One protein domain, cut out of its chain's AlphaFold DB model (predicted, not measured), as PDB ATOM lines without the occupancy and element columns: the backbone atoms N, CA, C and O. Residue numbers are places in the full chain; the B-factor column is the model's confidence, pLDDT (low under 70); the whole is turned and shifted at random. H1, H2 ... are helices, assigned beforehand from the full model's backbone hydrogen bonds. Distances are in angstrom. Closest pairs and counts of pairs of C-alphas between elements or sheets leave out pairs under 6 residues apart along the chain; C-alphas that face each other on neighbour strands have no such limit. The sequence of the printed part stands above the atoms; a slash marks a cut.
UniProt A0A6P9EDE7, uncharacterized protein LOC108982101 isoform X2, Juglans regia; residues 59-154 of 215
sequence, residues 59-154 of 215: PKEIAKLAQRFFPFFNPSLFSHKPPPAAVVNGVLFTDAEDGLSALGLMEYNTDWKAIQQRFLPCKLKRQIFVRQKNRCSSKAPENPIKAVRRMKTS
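This is residues 59 to 154 of the 215 residues of the protein "uncharacterized protein LOC108982101 isoform X2" of Juglans regia (UniProt A0A6P9EDE7). A compact cluster of four helices, H3 to H6, has a long arm, residues 59 to 90, that sticks out with H1 and H2. H3 and H6 lie side by side; H4 packs steeply on H3, and H5, about perpendicular to both H4 and H6, touches these two. The 96 printed residues, all helix in class, have six named helices, H1 to H6 in chain order. The whole is loose, radius of gyration of the C-alphas 17.8 A, spanning 56 by 30 by 26 A.

H3, residues 95 to 108, touches H6, residues 144 to 153, at a shallow tilt of 24 degrees, the same way; the closest C-alphas, of Ala 102 and Ile 145, are 4.5 A apart. H5, residues 125 to 135, touches H6, about perpendicular at 85 degrees; the closest C-alphas, of Arg 135 and Lys 146, are 6.3 A apart. H4, residues 112 to 118, touches H3 and H5. In H1, residues 60 to 67, and H3 to H6 every O i to N i+4 pair is within hydrogen-bond range; H2, residues 85 to 88, is too short for one.

H3, 19.6 A long, begins at C-alpha 95 (-5.757, 23.854, -8.210). H6, 14.1 A, ends at C-alpha 153 (3.270, 6.050, -18.455).

The printed part has no cut. The H1 to H2 link is long. Residues 75 to 91 have pLDDT under 70.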
ATOM      1  N   PRO A  59     -16.899  50.818 -10.953       74.94
ATOM      2  CA  PRO A  59     -17.297  52.221 -11.066       74.94
ATOM      3  C   PRO A  59     -18.771  52.435 -10.698       74.94
ATOM      4  O   PRO A  59     -19.630  51.628 -11.056       74.94
ATOM      5  N   LYS A  60     -19.074  53.535  -9.993       70.06
ATOM      6  CA  LYS A  60     -20.399  53.778  -9.385       70.06
ATOM      7  C   LYS A  60     -21.556  53.687 -10.388       70.06
ATOM      8  O   LYS A  60     -22.627  53.214 -10.027       70.06
ATOM      9  N   GLU A  61     -21.348  54.107 -11.634       74.88
ATOM     10  CA  GLU A  61     -22.380  54.047 -12.677       74.88
ATOM     11  C   GLU A  61     -22.691  52.617 -13.125       74.88
ATOM     12  O   GLU A  61     -23.853  52.230 -13.227       74.88
ATOM     13  N   ILE A  62     -21.655  51.795 -13.292       75.81
ATOM     14  CA  ILE A  62     -21.799  50.385 -13.661       75.81
ATOM     15  C   ILE A  62     -22.436  49.606 -12.502       75.81
ATOM     16  O   ILE A  62     -23.296  48.762 -12.734       75.81
ATOM     17  N   ALA A  63     -22.083  49.926 -11.251       74.19
ATOM     18  CA  ALA A  63     -22.705  49.319 -10.075       74.19
ATOM     19  C   ALA A  63     -24.215  49.625  -9.995       74.19
ATOM     20  O   ALA A  63     -25.005  48.720  -9.731       74.19
ATOM     21  N   LYS A  64     -24.626  50.870 -10.285       79.44
ATOM     22  CA  LYS A  64     -26.047  51.261 -10.358       79.44
ATOM     23  C   LYS A  64     -26.800  50.520 -11.467       79.44
ATOM     24  O   LYS A  64     -27.918  50.070 -11.243       79.44
ATOM     25  N   LEU A  65     -26.193  50.355 -12.644       80.81
ATOM     26  CA  LEU A  65     -26.798  49.588 -13.739       80.81
ATOM     27  C   LEU A  65     -26.910  48.095 -13.397       80.81
ATOM     28  O   LEU A  65     -27.943  47.480 -13.654       80.81
ATOM     29  N   ALA A  66     -25.878  47.520 -12.773       76.56
ATOM     30  CA  ALA A  66     -25.843  46.112 -12.388       76.56
ATOM     31  C   ALA A  66     -26.850  45.766 -11.280       76.56
ATOM     32  O   ALA A  66     -27.390  44.660 -11.287       76.56
ATOM     33  N   GLN A  67     -27.167  46.712 -10.381       78.06
ATOM     34  CA  GLN A  67     -28.164  46.525  -9.317       78.06
ATOM     35  C   GLN A  67     -29.522  46.054  -9.842       78.06
ATOM     36  O   GLN A  67     -30.143  45.188  -9.231       78.06
ATOM     37  N   ARG A  68     -29.950  46.554 -11.009       83.44
ATOM     38  CA  ARG A  68     -31.204  46.139 -11.656       83.44
ATOM     39  C   ARG A  68     -31.223  44.648 -12.012       83.44
ATOM     40  O   ARG A  68     -32.293  44.050 -12.078       83.44
ATOM     41  N   PHE A  69     -30.054  44.056 -12.237       80.12
ATOM     42  CA  PHE A  69     -29.907  42.676 -12.685       80.12
ATOM     43  C   PHE A  69     -29.425  41.718 -11.587       80.12
ATOM     44  O   PHE A  69     -29.357  40.516 -11.824       80.12
ATOM     45  N   PHE A  70     -29.125  42.209 -10.381       75.50
ATOM     46  CA  PHE A  70     -28.667  41.372  -9.266       75.50
ATOM     47  C   PHE A  70     -29.582  40.196  -8.906       75.50
ATOM     48  O   PHE A  70     -29.032  39.135  -8.623       75.50
ATOM     49  N   PRO A  71     -30.923  40.293  -8.981       82.81
ATOM     50  CA  PRO A  71     -31.789  39.132  -8.751       82.81
ATOM     51  C   PRO A  71     -31.562  37.977  -9.739       82.81
ATOM     52  O   PRO A  71     -31.894  36.836  -9.434       82.81
ATOM     53  N   PHE A  72     -30.995  38.259 -10.916       78.44
ATOM     54  CA  PHE A  72     -30.753  37.279 -11.977       78.44
ATOM     55  C   PHE A  72     -29.318  36.743 -11.990       78.44
ATOM     56  O   PHE A  72     -29.036  35.757 -12.670       78.44
ATOM     57  N   PHE A  73     -28.399  37.376 -11.257       73.62
ATOM     58  CA  PHE A  73     -27.004  36.957 -11.194       73.62
ATOM     59  C   PHE A  73     -26.727  36.184  -9.915       73.62
ATOM     60  O   PHE A  73     -27.026  36.640  -8.817       73.62
ATOM     61  N   ASN A  74     -26.086  35.023 -10.049       72.25
ATOM     62  CA  ASN A  74     -25.615  34.275  -8.893       72.25
ATOM     63  C   ASN A  74     -24.493  35.071  -8.196       72.25
ATOM     64  O   ASN A  74     -23.433  35.263  -8.802       72.25
ATOM     65  N   PRO A  75     -24.669  35.488  -6.926       67.25
ATOM     66  CA  PRO A  75     -23.685  36.314  -6.236       67.25
ATOM     67  C   PRO A  75     -22.311  35.658  -6.074       67.25
ATOM     68  O   PRO A  75     -21.299  36.349  -5.975       67.25
ATOM     69  N   SER A  76     -22.250  34.324  -6.094       63.94
ATOM     70  CA  SER A  76     -20.983  33.580  -6.034       63.94
ATOM     71  C   SER A  76     -20.112  33.723  -7.290       63.94
ATOM     72  O   SER A  76     -18.940  33.355  -7.254       63.94
ATOM     73  N   LEU A  77     -20.666  34.257  -8.385       66.56
ATOM     74  CA  LEU A  77     -19.963  34.463  -9.652       66.56
ATOM     75  C   LEU A  77     -19.420  35.890  -9.814       66.56
ATOM     76  O   LEU A  77     -18.783  36.181 -10.828       66.56
ATOM     77  N   PHE A  78     -19.652  36.789  -8.849       66.25
ATOM     78  CA  PHE A  78     -19.090  38.136  -8.918       66.25
ATOM     79  C   PHE A  78     -17.563  38.098  -8.858       66.25
ATOM     80  O   PHE A  78     -16.958  37.349  -8.089       66.25
ATOM     81  N   SER A  79     -16.926  38.956  -9.656       59.31
ATOM     82  CA  SER A  79     -15.482  39.125  -9.598       59.31
ATOM     83  C   SER A  79     -15.091  39.692  -8.230       59.31
ATOM     84  O   SER A  79     -15.362  40.843  -7.879       59.31
ATOM     85  N   HIS A  80     -14.443  38.861  -7.418       66.62
ATOM     86  CA  HIS A  80     -13.759  39.327  -6.218       66.62
ATOM     87  C   HIS A  80     -12.577  40.219  -6.616       66.62
ATOM     88  O   HIS A  80     -12.091  40.139  -7.749       66.62
ATOM     89  N   LYS A  81     -12.136  41.098  -5.700       62.56
ATOM     90  CA  LYS A  81     -11.025  42.033  -5.949       62.56
ATOM     91  C   LYS A  81      -9.870  41.317  -6.659       62.56
ATOM     92  O   LYS A  81      -9.487  40.229  -6.216       62.56
ATOM     93  N   PRO A  82      -9.325  41.905  -7.742       57.66
ATOM     94  CA  PRO A  82      -8.183  41.307  -8.407       57.66
ATOM     95  C   PRO A  82      -7.053  41.140  -7.381       57.66
ATOM     96  O   PRO A  82      -6.901  41.993  -6.497       57.66
ATOM     97  N   PRO A  83      -6.280  40.043  -7.452       60.06
ATOM     98  CA  PRO A  83      -5.165  39.837  -6.542       60.06
ATOM     99  C   PRO A  83      -4.204  41.039  -6.600       60.06
ATOM    100  O   PRO A  83      -4.091  41.676  -7.651       60.06
ATOM    101  N   PRO A  84      -3.508  41.370  -5.494       64.00
ATOM    102  CA  PRO A  84      -2.590  42.507  -5.452       64.00
ATOM    103  C   PRO A  84      -1.588  42.469  -6.615       64.00
ATOM    104  O   PRO A  84      -1.087  41.397  -6.946       64.00
ATOM    105  N   ALA A  85      -1.252  43.619  -7.212       59.62
ATOM    106  CA  ALA A  85      -0.407  43.711  -8.415       59.62
ATOM    107  C   ALA A  85       0.952  42.986  -8.295       59.62
ATOM    108  O   ALA A  85       1.440  42.412  -9.267       59.62
ATOM    109  N   ALA A  86       1.519  42.920  -7.084       60.31
ATOM    110  CA  ALA A  86       2.728  42.149  -6.775       60.31
ATOM    111  C   ALA A  86       2.593  40.639  -7.072       60.31
ATOM    112  O   ALA A  86       3.583  39.945  -7.289       60.31
ATOM    113  N   VAL A  87       1.360  40.136  -7.091       59.16
ATOM    114  CA  VAL A  87       0.992  38.737  -7.309       59.16
ATOM    115  C   VAL A  87       0.446  38.496  -8.723       59.16
ATOM    116  O   VAL A  87       0.526  37.378  -9.225       59.16
ATOM    117  N   VAL A  88      -0.046  39.535  -9.405       54.03
ATOM    118  CA  VAL A  88      -0.573  39.444 -10.784       54.03
ATOM    119  C   VAL A  88       0.498  38.962 -11.772       54.03
ATOM    120  O   VAL A  88       0.204  38.171 -12.663       54.03
ATOM    121  N   ASN A  89       1.758  39.357 -11.563       54.75
ATOM    122  CA  ASN A  89       2.897  38.894 -12.368       54.75
ATOM    123  C   ASN A  89       3.484  37.555 -11.883       54.75
ATOM    124  O   ASN A  89       4.376  36.987 -12.519       54.75
ATOM    125  N   GLY A  90       3.006  37.041 -10.748       60.25
ATOM    126  CA  GLY A  90       3.395  35.738 -10.238       60.25
ATOM    127  C   GLY A  90       2.789  34.635 -11.097       60.25
ATOM    128  O   GLY A  90       1.590  34.619 -11.357       60.25
ATOM    129  N   VAL A  91       3.610  33.663 -11.504       66.50
ATOM    130  CA  VAL A  91       3.153  32.417 -12.138       66.50
ATOM    131  C   VAL A  91       2.446  31.551 -11.093       66.50
ATOM    132  O   VAL A  91       2.942  30.505 -10.672       66.50
ATOM    133  N   LEU A  92       1.306  32.019 -10.601       80.25
ATOM    134  CA  LEU A  92       0.486  31.270  -9.673       80.25
ATOM    135  C   LEU A  92      -0.385  30.322 -10.473       80.25
ATOM    136  O   LEU A  92      -1.118  30.745 -11.361       80.25
ATOM    137  N   PHE A  93      -0.256  29.040 -10.160       86.50
ATOM    138  CA  PHE A  93      -1.173  28.015 -10.617       86.50
ATOM    139  C   PHE A  93      -2.165  27.726  -9.499       86.50
ATOM    140  O   PHE A  93      -1.753  27.412  -8.378       86.50
ATOM    141  N   THR A  94      -3.447  27.847  -9.808       87.81
ATOM    142  CA  THR A  94      -4.536  27.403  -8.937       87.81
ATOM    143  C   THR A  94      -4.752  25.898  -9.085       87.81
ATOM    144  O   THR A  94      -4.319  25.283 -10.061       87.81
ATOM    145  N   ASP A  95      -5.442  25.284  -8.125       86.38
ATOM    146  CA  ASP A  95      -5.757  23.854  -8.210       86.38
ATOM    147  C   ASP A  95      -6.723  23.553  -9.373       86.38
ATOM    148  O   ASP A  95      -6.609  22.511 -10.016       86.38
ATOM    149  N   ALA A  96      -7.598  24.505  -9.722       87.56
ATOM    150  CA  ALA A  96      -8.443  24.421 -10.913       87.56
ATOM    151  C   ALA A  96      -7.610  24.421 -12.207       87.56
ATOM    152  O   ALA A  96      -7.844  23.600 -13.093       87.56
ATOM    153  N   GLU A  97      -6.592  25.282 -12.304       91.44
ATOM    154  CA  GLU A  97      -5.672  25.300 -13.450       91.44
ATOM    155  C   GLU A  97      -4.845  24.012 -13.548       91.44
ATOM    156  O   GLU A  97      -4.560  23.556 -14.655       91.44
ATOM    157  N   ASP A  98      -4.486  23.392 -12.420       93.19
ATOM    158  CA  ASP A  98      -3.844  22.075 -12.437       93.19
ATOM    159  C   ASP A  98      -4.808  20.982 -12.942       93.19
ATOM    160  O   ASP A  98      -4.379  20.086 -13.672       93.19
ATOM    161  N   GLY A  99      -6.105  21.075 -12.623       94.12
ATOM    162  CA  GLY A  99      -7.151  20.223 -13.199       94.12
ATOM    163  C   GLY A  99      -7.292  20.404 -14.715       94.12
ATOM    164  O   GLY A  99      -7.240  19.428 -15.461       94.12
ATOM    165  N   LEU A 100      -7.361  21.652 -15.186       94.94
ATOM    166  CA  LEU A 100      -7.380  21.979 -16.620       94.94
ATOM    167  C   LEU A 100      -6.106  21.504 -17.333       94.94
ATOM    168  O   LEU A 100      -6.163  20.984 -18.445       94.94
ATOM    169  N   SER A 101      -4.947  21.619 -16.680       94.12
ATOM    170  CA  SER A 101      -3.684  21.103 -17.209       94.12
ATOM    171  C   SER A 101      -3.688  19.578 -17.334       94.12
ATOM    172  O   SER A 101      -3.131  19.045 -18.293       94.12
ATOM    173  N   ALA A 102      -4.320  18.873 -16.390       95.19
ATOM    174  CA  ALA A 102      -4.467  17.421 -16.431       95.19
ATOM    175  C   ALA A 102      -5.407  16.970 -17.561       95.19
ATOM    176  O   ALA A 102      -5.077  16.018 -18.266       95.19
ATOM    177  N   LEU A 103      -6.517  17.682 -17.785       94.75
ATOM    178  CA  LEU A 103      -7.403  17.452 -18.934       94.75
ATOM    179  C   LEU A 103      -6.668  17.689 -20.259       94.75
ATOM    180  O   LEU A 103      -6.688  16.834 -21.141       94.75
ATOM    181  N   GLY A 104      -5.920  18.790 -20.362       94.44
ATOM    182  CA  GLY A 104      -5.092  19.058 -21.535       94.44
ATOM    183  C   GLY A 104      -4.043  17.972 -21.790       94.44
ATOM    184  O   GLY A 104      -3.853  17.567 -22.932       94.44
ATOM    185  N   LEU A 105      -3.403  17.450 -20.740       93.50
ATOM    186  CA  LEU A 105      -2.463  16.324 -20.838       93.50
ATOM    187  C   LEU A 105      -3.158  15.024 -21.285       93.50
ATOM    188  O   LEU A 105      -2.554  14.194 -21.972       93.50
ATOM    189  N   MET A 106      -4.422  14.832 -20.902       92.19
ATOM    190  CA  MET A 106      -5.220  13.680 -21.316       92.19
ATOM    191  C   MET A 106      -5.509  13.705 -22.819       92.19
ATOM    192  O   MET A 106      -5.310  12.693 -23.485       92.19
ATOM    193  N   GLU A 107      -5.908  14.854 -23.354       91.88
ATOM    194  CA  GLU A 107      -6.366  14.974 -24.743       91.88
ATOM    195  C   GLU A 107      -5.222  15.258 -25.730       91.88
ATOM    196  O   GLU A 107      -5.149  14.649 -26.792       91.88
ATOM    197  N   TYR A 108      -4.278  16.127 -25.354       92.50
ATOM    198  CA  TYR A 108      -3.221  16.637 -26.241       92.50
ATOM    199  C   TYR A 108      -1.810  16.148 -25.875       92.50
ATOM    200  O   TYR A 108      -0.831  16.584 -26.475       92.50
ATOM    201  N   ASN A 109      -1.666  15.247 -24.896       90.69
ATOM    202  CA  ASN A 109      -0.368  14.710 -24.463       90.69
ATOM    203  C   ASN A 109       0.657  15.829 -24.160       90.69
ATOM    204  O   ASN A 109       0.469  16.622 -23.238       90.69
ATOM    205  N   THR A 110       1.750  15.897 -24.926       89.06
ATOM    206  CA  THR A 110       2.846  16.864 -24.764       89.06
ATOM    207  C   THR A 110       2.694  18.130 -25.608       89.06
ATOM    208  O   THR A 110       3.613  18.954 -25.637       89.06
ATOM    209  N   ASP A 111       1.561  18.329 -26.286       92.69
ATOM    210  CA  ASP A 111       1.350  19.492 -27.149       92.69
ATOM    211  C   ASP A 111       1.002  20.739 -26.335       92.69
ATOM    212  O   ASP A 111      -0.136  21.212 -26.267       92.69
ATOM    213  N   TRP A 112       2.037  21.344 -25.746       93.00
ATOM    214  CA  TRP A 112       1.915  22.526 -24.891       93.00
ATOM    215  C   TRP A 112       1.208  23.696 -25.572       93.00
ATOM    216  O   TRP A 112       0.572  24.502 -24.901       93.00
ATOM    217  N   LYS A 113       1.321  23.807 -26.902       95.12
ATOM    218  CA  LYS A 113       0.629  24.841 -27.681       95.12
ATOM    219  C   LYS A 113      -0.884  24.624 -27.675       95.12
ATOM    220  O   LYS A 113      -1.606  25.580 -27.421       95.12
ATOM    221  N   ALA A 114      -1.339  23.397 -27.916       95.00
ATOM    222  CA  ALA A 114      -2.760  23.068 -27.915       95.00
ATOM    223  C   ALA A 114      -3.351  23.204 -26.505       95.00
ATOM    224  O   ALA A 114      -4.392  23.836 -26.329       95.00
ATOM    225  N   ILE A 115      -2.620  22.727 -25.489       94.94
ATOM    226  CA  ILE A 115      -3.019  22.857 -24.080       94.94
ATOM    227  C   ILE A 115      -3.145  24.330 -23.680       94.94
ATOM    228  O   ILE A 115      -4.131  24.722 -23.059       94.94
ATOM    229  N   GLN A 116      -2.175  25.164 -24.061       94.94
ATOM    230  CA  GLN A 116      -2.241  26.601 -23.812       94.94
ATOM    231  C   GLN A 116      -3.468  27.221 -24.488       94.94
ATOM    232  O   GLN A 116      -4.235  27.910 -23.832       94.94
ATOM    233  N   GLN A 117      -3.665  26.974 -25.783       95.12
ATOM    234  CA  GLN A 117      -4.733  27.620 -26.547       95.12
ATOM    235  C   GLN A 117      -6.134  27.237 -26.060       95.12
ATOM    236  O   GLN A 117      -7.014  28.091 -26.063       95.12
ATOM    237  N   ARG A 118      -6.343  25.982 -25.642       95.44
ATOM    238  CA  ARG A 118      -7.675  25.488 -25.262       95.44
ATOM    239  C   ARG A 118      -7.982  25.580 -23.773       95.44
ATOM    240  O   ARG A 118      -9.115  25.871 -23.417       95.44
ATOM    241  N   PHE A 119      -6.997  25.333 -22.911       93.56
ATOM    242  CA  PHE A 119      -7.233  25.201 -21.468       93.56
ATOM    243  C   PHE A 119      -6.622  26.329 -20.645       93.56
ATOM    244  O   PHE A 119      -7.186  26.712 -19.624       93.56
ATOM    245  N   LEU A 120      -5.454  26.840 -21.042       93.12
ATOM    246  CA  LEU A 120      -4.678  27.784 -20.234       93.12
ATOM    247  C   LEU A 120      -4.163  28.973 -21.069       93.12
ATOM    248  O   LEU A 120      -2.947  29.191 -21.120       93.12
ATOM    249  N   PRO A 121      -5.052  29.770 -21.701       92.00
ATOM    250  CA  PRO A 121      -4.646  30.860 -22.596       92.00
ATOM    251  C   PRO A 121      -3.856  31.950 -21.864       92.00
ATOM    252  O   PRO A 121      -2.973  32.581 -22.439       92.00
ATOM    253  N   CYS A 122      -4.113  32.120 -20.566       86.75
ATOM    254  CA  CYS A 122      -3.443  33.097 -19.710       86.75
ATOM    255  C   CYS A 122      -2.069  32.636 -19.187       86.75
ATOM    256  O   CYS A 122      -1.409  33.389 -18.474       86.75
ATOM    257  N   LYS A 123      -1.627  31.407 -19.489       88.69
ATOM    258  CA  LYS A 123      -0.297  30.904 -19.104       88.69
ATOM    259  C   LYS A 123       0.585  30.780 -20.329       88.69
ATOM    260  O   LYS A 123       0.113  30.482 -21.416       88.69
ATOM    261  N   LEU A 124       1.891  30.935 -20.160       91.25
ATOM    262  CA  LEU A 124       2.861  30.653 -21.219       91.25
ATOM    263  C   LEU A 124       3.137  29.146 -21.311       91.25
ATOM    264  O   LEU A 124       3.220  28.468 -20.286       91.25
ATOM    265  N   LYS A 125       3.417  28.630 -22.518       94.00
ATOM    266  CA  LYS A 125       3.814  27.216 -22.732       94.00
ATOM    267  C   LYS A 125       4.905  26.763 -21.763       94.00
ATOM    268  O   LYS A 125       4.816  25.696 -21.165       94.00
ATOM    269  N   ARG A 126       5.917  27.617 -21.555       93.00
ATOM    270  CA  ARG A 126       7.022  27.353 -20.622       93.00
ATOM    271  C   ARG A 126       6.543  27.220 -19.176       93.00
ATOM    272  O   ARG A 126       7.039  26.356 -18.461       93.00
ATOM    273  N   GLN A 127       5.591  28.043 -18.740       92.25
ATOM    274  CA  GLN A 127       5.032  27.967 -17.388       92.25
ATOM    275  C   GLN A 127       4.269  26.654 -17.189       92.25
ATOM    276  O   GLN A 127       4.476  25.989 -16.177       92.25
ATOM    277  N   ILE A 128       3.458  26.253 -18.177       93.38
ATOM    278  CA  ILE A 128       2.708  24.986 -18.162       93.38
ATOM    279  C   ILE A 128       3.677  23.803 -18.080       93.38
ATOM    280  O   ILE A 128       3.561  22.971 -17.181       93.38
ATOM    281  N   PHE A 129       4.692  23.775 -18.947       94.38
ATOM    282  CA  PHE A 129       5.721  22.736 -18.940       94.38
ATOM    283  C   PHE A 129       6.425  22.625 -17.578       94.38
ATOM    284  O   PHE A 129       6.519  21.537 -17.002       94.38
ATOM    285  N   VAL A 130       6.897  23.751 -17.028       93.31
ATOM    286  CA  VAL A 130       7.576  23.772 -15.722       93.31
ATOM    287  C   VAL A 130       6.636  23.299 -14.616       93.31
ATOM    288  O   VAL A 130       7.044  22.499 -13.770       93.31
ATOM    289  N   ARG A 131       5.374  23.742 -14.629       92.94
ATOM    290  CA  ARG A 131       4.376  23.347 -13.636       92.94
ATOM    291  C   ARG A 131       4.116  21.848 -13.665       92.94
ATOM    292  O   ARG A 131       4.212  21.213 -12.615       92.94
ATOM    293  N   GLN A 132       3.859  21.277 -14.841       93.69
ATOM    294  CA  GLN A 132       3.626  19.841 -14.985       93.69
ATOM    295  C   GLN A 132       4.848  19.018 -14.576       93.69
ATOM    296  O   GLN A 132       4.710  18.043 -13.830       93.69
ATOM    297  N   LYS A 133       6.055  19.438 -14.984       93.00
ATOM    298  CA  LYS A 133       7.313  18.801 -14.567       93.00
ATOM    299  C   LYS A 133       7.425  18.751 -13.042       93.00
ATOM    300  O   LYS A 133       7.727  17.698 -12.482       93.00
ATOM    301  N   ASN A 134       7.140  19.866 -12.374       93.31
ATOM    302  CA  ASN A 134       7.239  19.974 -10.921       93.31
ATOM    303  C   ASN A 134       6.145  19.163 -10.209       93.31
ATOM    304  O   ASN A 134       6.453  18.443  -9.257       93.31
ATOM    305  N   ARG A 135       4.895  19.211 -10.688       92.62
ATOM    306  CA  ARG A 135       3.770  18.431 -10.138       92.62
ATOM    307  C   ARG A 135       3.940  16.923 -10.331       92.62
ATOM    308  O   ARG A 135       3.488  16.150  -9.495       92.62
ATOM    309  N   CYS A 136       4.650  16.489 -11.366       91.31
ATOM    310  CA  CYS A 136       4.953  15.074 -11.572       91.31
ATOM    311  C   CYS A 136       6.236  14.595 -10.876       91.31
ATOM    312  O   CYS A 136       6.611  13.432 -11.035       91.31
ATOM    313  N   SER A 137       6.937  15.469 -10.149       90.75
ATOM    314  CA  SER A 137       8.123  15.069  -9.393       90.75
ATOM    315  C   SER A 137       7.762  14.095  -8.265       90.75
ATOM    316  O   SER A 137       6.626  14.057  -7.784       90.75
ATOM    317  N   SER A 138       8.734  13.298  -7.816       85.44
ATOM    318  CA  SER A 138       8.545  12.382  -6.683       85.44
ATOM    319  C   SER A 138       8.147  13.122  -5.404       85.44
ATOM    320  O   SER A 138       7.287  12.637  -4.678       85.44
ATOM    321  N   LYS A 139       8.715  14.317  -5.187       90.12
ATOM    322  CA  LYS A 139       8.485  15.183  -4.021       90.12
ATOM    323  C   LYS A 139       7.102  15.841  -3.997       90.12
ATOM    324  O   LYS A 139       6.677  16.311  -2.948       90.12
ATOM    325  N   ALA A 140       6.422  15.935  -5.139       89.31
ATOM    326  CA  ALA A 140       5.110  16.565  -5.197       89.31
ATOM    327  C   ALA A 140       4.031  15.651  -4.587       89.31
ATOM    328  O   ALA A 140       4.056  14.443  -4.853       89.31
ATOM    329  N   PRO A 141       3.061  16.214  -3.840       89.94
ATOM    330  CA  PRO A 141       1.918  15.459  -3.330       89.94
ATOM    331  C   PRO A 141       1.067  14.904  -4.477       89.94
ATOM    332  O   PRO A 141       1.246  15.289  -5.640       89.94
ATOM    333  N   GLU A 142       0.145  14.001  -4.153       90.38
ATOM    334  CA  GLU A 142      -0.788  13.464  -5.142       90.38
ATOM    335  C   GLU A 142      -1.619  14.596  -5.755       90.38
ATOM    336  O   GLU A 142      -2.057  15.517  -5.068       90.38
ATOM    337  N   ASN A 143      -1.728  14.588  -7.081       92.12
ATOM    338  CA  ASN A 143      -2.354  15.661  -7.841       92.12
ATOM    339  C   ASN A 143      -2.867  15.116  -9.181       92.12
ATOM    340  O   ASN A 143      -2.341  14.104  -9.661       92.12
ATOM    341  N   PRO A 144      -3.848  15.782  -9.815       93.56
ATOM    342  CA  PRO A 144      -4.481  15.266 -11.027       93.56
ATOM    343  C   PRO A 144      -3.488  15.092 -12.186       93.56
ATOM    344  O   PRO A 144      -3.521  14.083 -12.883       93.56
ATOM    345  N   ILE A 145      -2.531  16.012 -12.350       93.75
ATOM    346  CA  ILE A 145      -1.517  15.942 -13.419       93.75
ATOM    347  C   ILE A 145      -0.640  14.688 -13.255       93.75
ATOM    348  O   ILE A 145      -0.359  13.974 -14.219       93.75
ATOM    349  N   LYS A 146      -0.216  14.399 -12.022       94.50
ATOM    350  CA  LYS A 146       0.599  13.232 -11.671       94.50
ATOM    351  C   LYS A 146      -0.180  11.936 -11.876       94.50
ATOM    352  O   LYS A 146       0.407  10.986 -12.392       94.50
ATOM    353  N   ALA A 147      -1.468  11.916 -11.537       93.19
ATOM    354  CA  ALA A 147      -2.350  10.776 -11.778       93.19
ATOM    355  C   ALA A 147      -2.472  10.467 -13.280       93.19
ATOM    356  O   ALA A 147      -2.158   9.351 -13.697       93.19
ATOM    357  N   VAL A 148      -2.790  11.469 -14.111       93.44
ATOM    358  CA  VAL A 148      -2.868  11.306 -15.577       93.44
ATOM    359  C   VAL A 148      -1.532  10.836 -16.146       93.44
ATOM    360  O   VAL A 148      -1.478   9.878 -16.916       93.44
ATOM    361  N   ARG A 149      -0.416  11.443 -15.725       92.25
ATOM    362  CA  ARG A 149       0.906  11.018 -16.199       92.25
ATOM    363  C   ARG A 149       1.229   9.579 -15.797       92.25
ATOM    364  O   ARG A 149       1.821   8.852 -16.593       92.25
ATOM    365  N   ARG A 150       0.877   9.152 -14.581       90.94
ATOM    366  CA  ARG A 150       1.059   7.759 -14.137       90.94
ATOM    367  C   ARG A 150       0.234   6.798 -14.979       90.94
ATOM    368  O   ARG A 150       0.792   5.807 -15.428       90.94
ATOM    369  N   MET A 151      -1.025   7.130 -15.243       90.56
ATOM    370  CA  MET A 151      -1.908   6.340 -16.100       90.56
ATOM    371  C   MET A 151      -1.316   6.166 -17.508       90.56
ATOM    372  O   MET A 151      -1.184   5.047 -17.990       90.56
ATOM    373  N   LYS A 152      -0.854   7.252 -18.142       90.31
ATOM    374  CA  LYS A 152      -0.266   7.186 -19.492       90.31
ATOM    375  C   LYS A 152       1.071   6.444 -19.543       90.31
ATOM    376  O   LYS A 152       1.354   5.739 -20.508       90.31
ATOM    377  N   THR A 153       1.894   6.587 -18.500       89.00
ATOM    378  CA  THR A 153       3.270   6.050 -18.455       89.00
ATOM    379  C   THR A 153       3.426   4.740 -17.687       89.00
ATOM    380  O   THR A 153       4.562   4.295 -17.485       89.00
ATOM    381  N   SER A 154       2.331   4.132 -17.227       88.25
ATOM    382  CA  SER A 154       2.373   2.815 -16.593       88.25
ATOM    383  C   SER A 154       2.852   1.747 -17.592       88.25
ATOM    384  O   SER A 154       2.838   1.982 -18.806       88.25
TER     385      SER A 154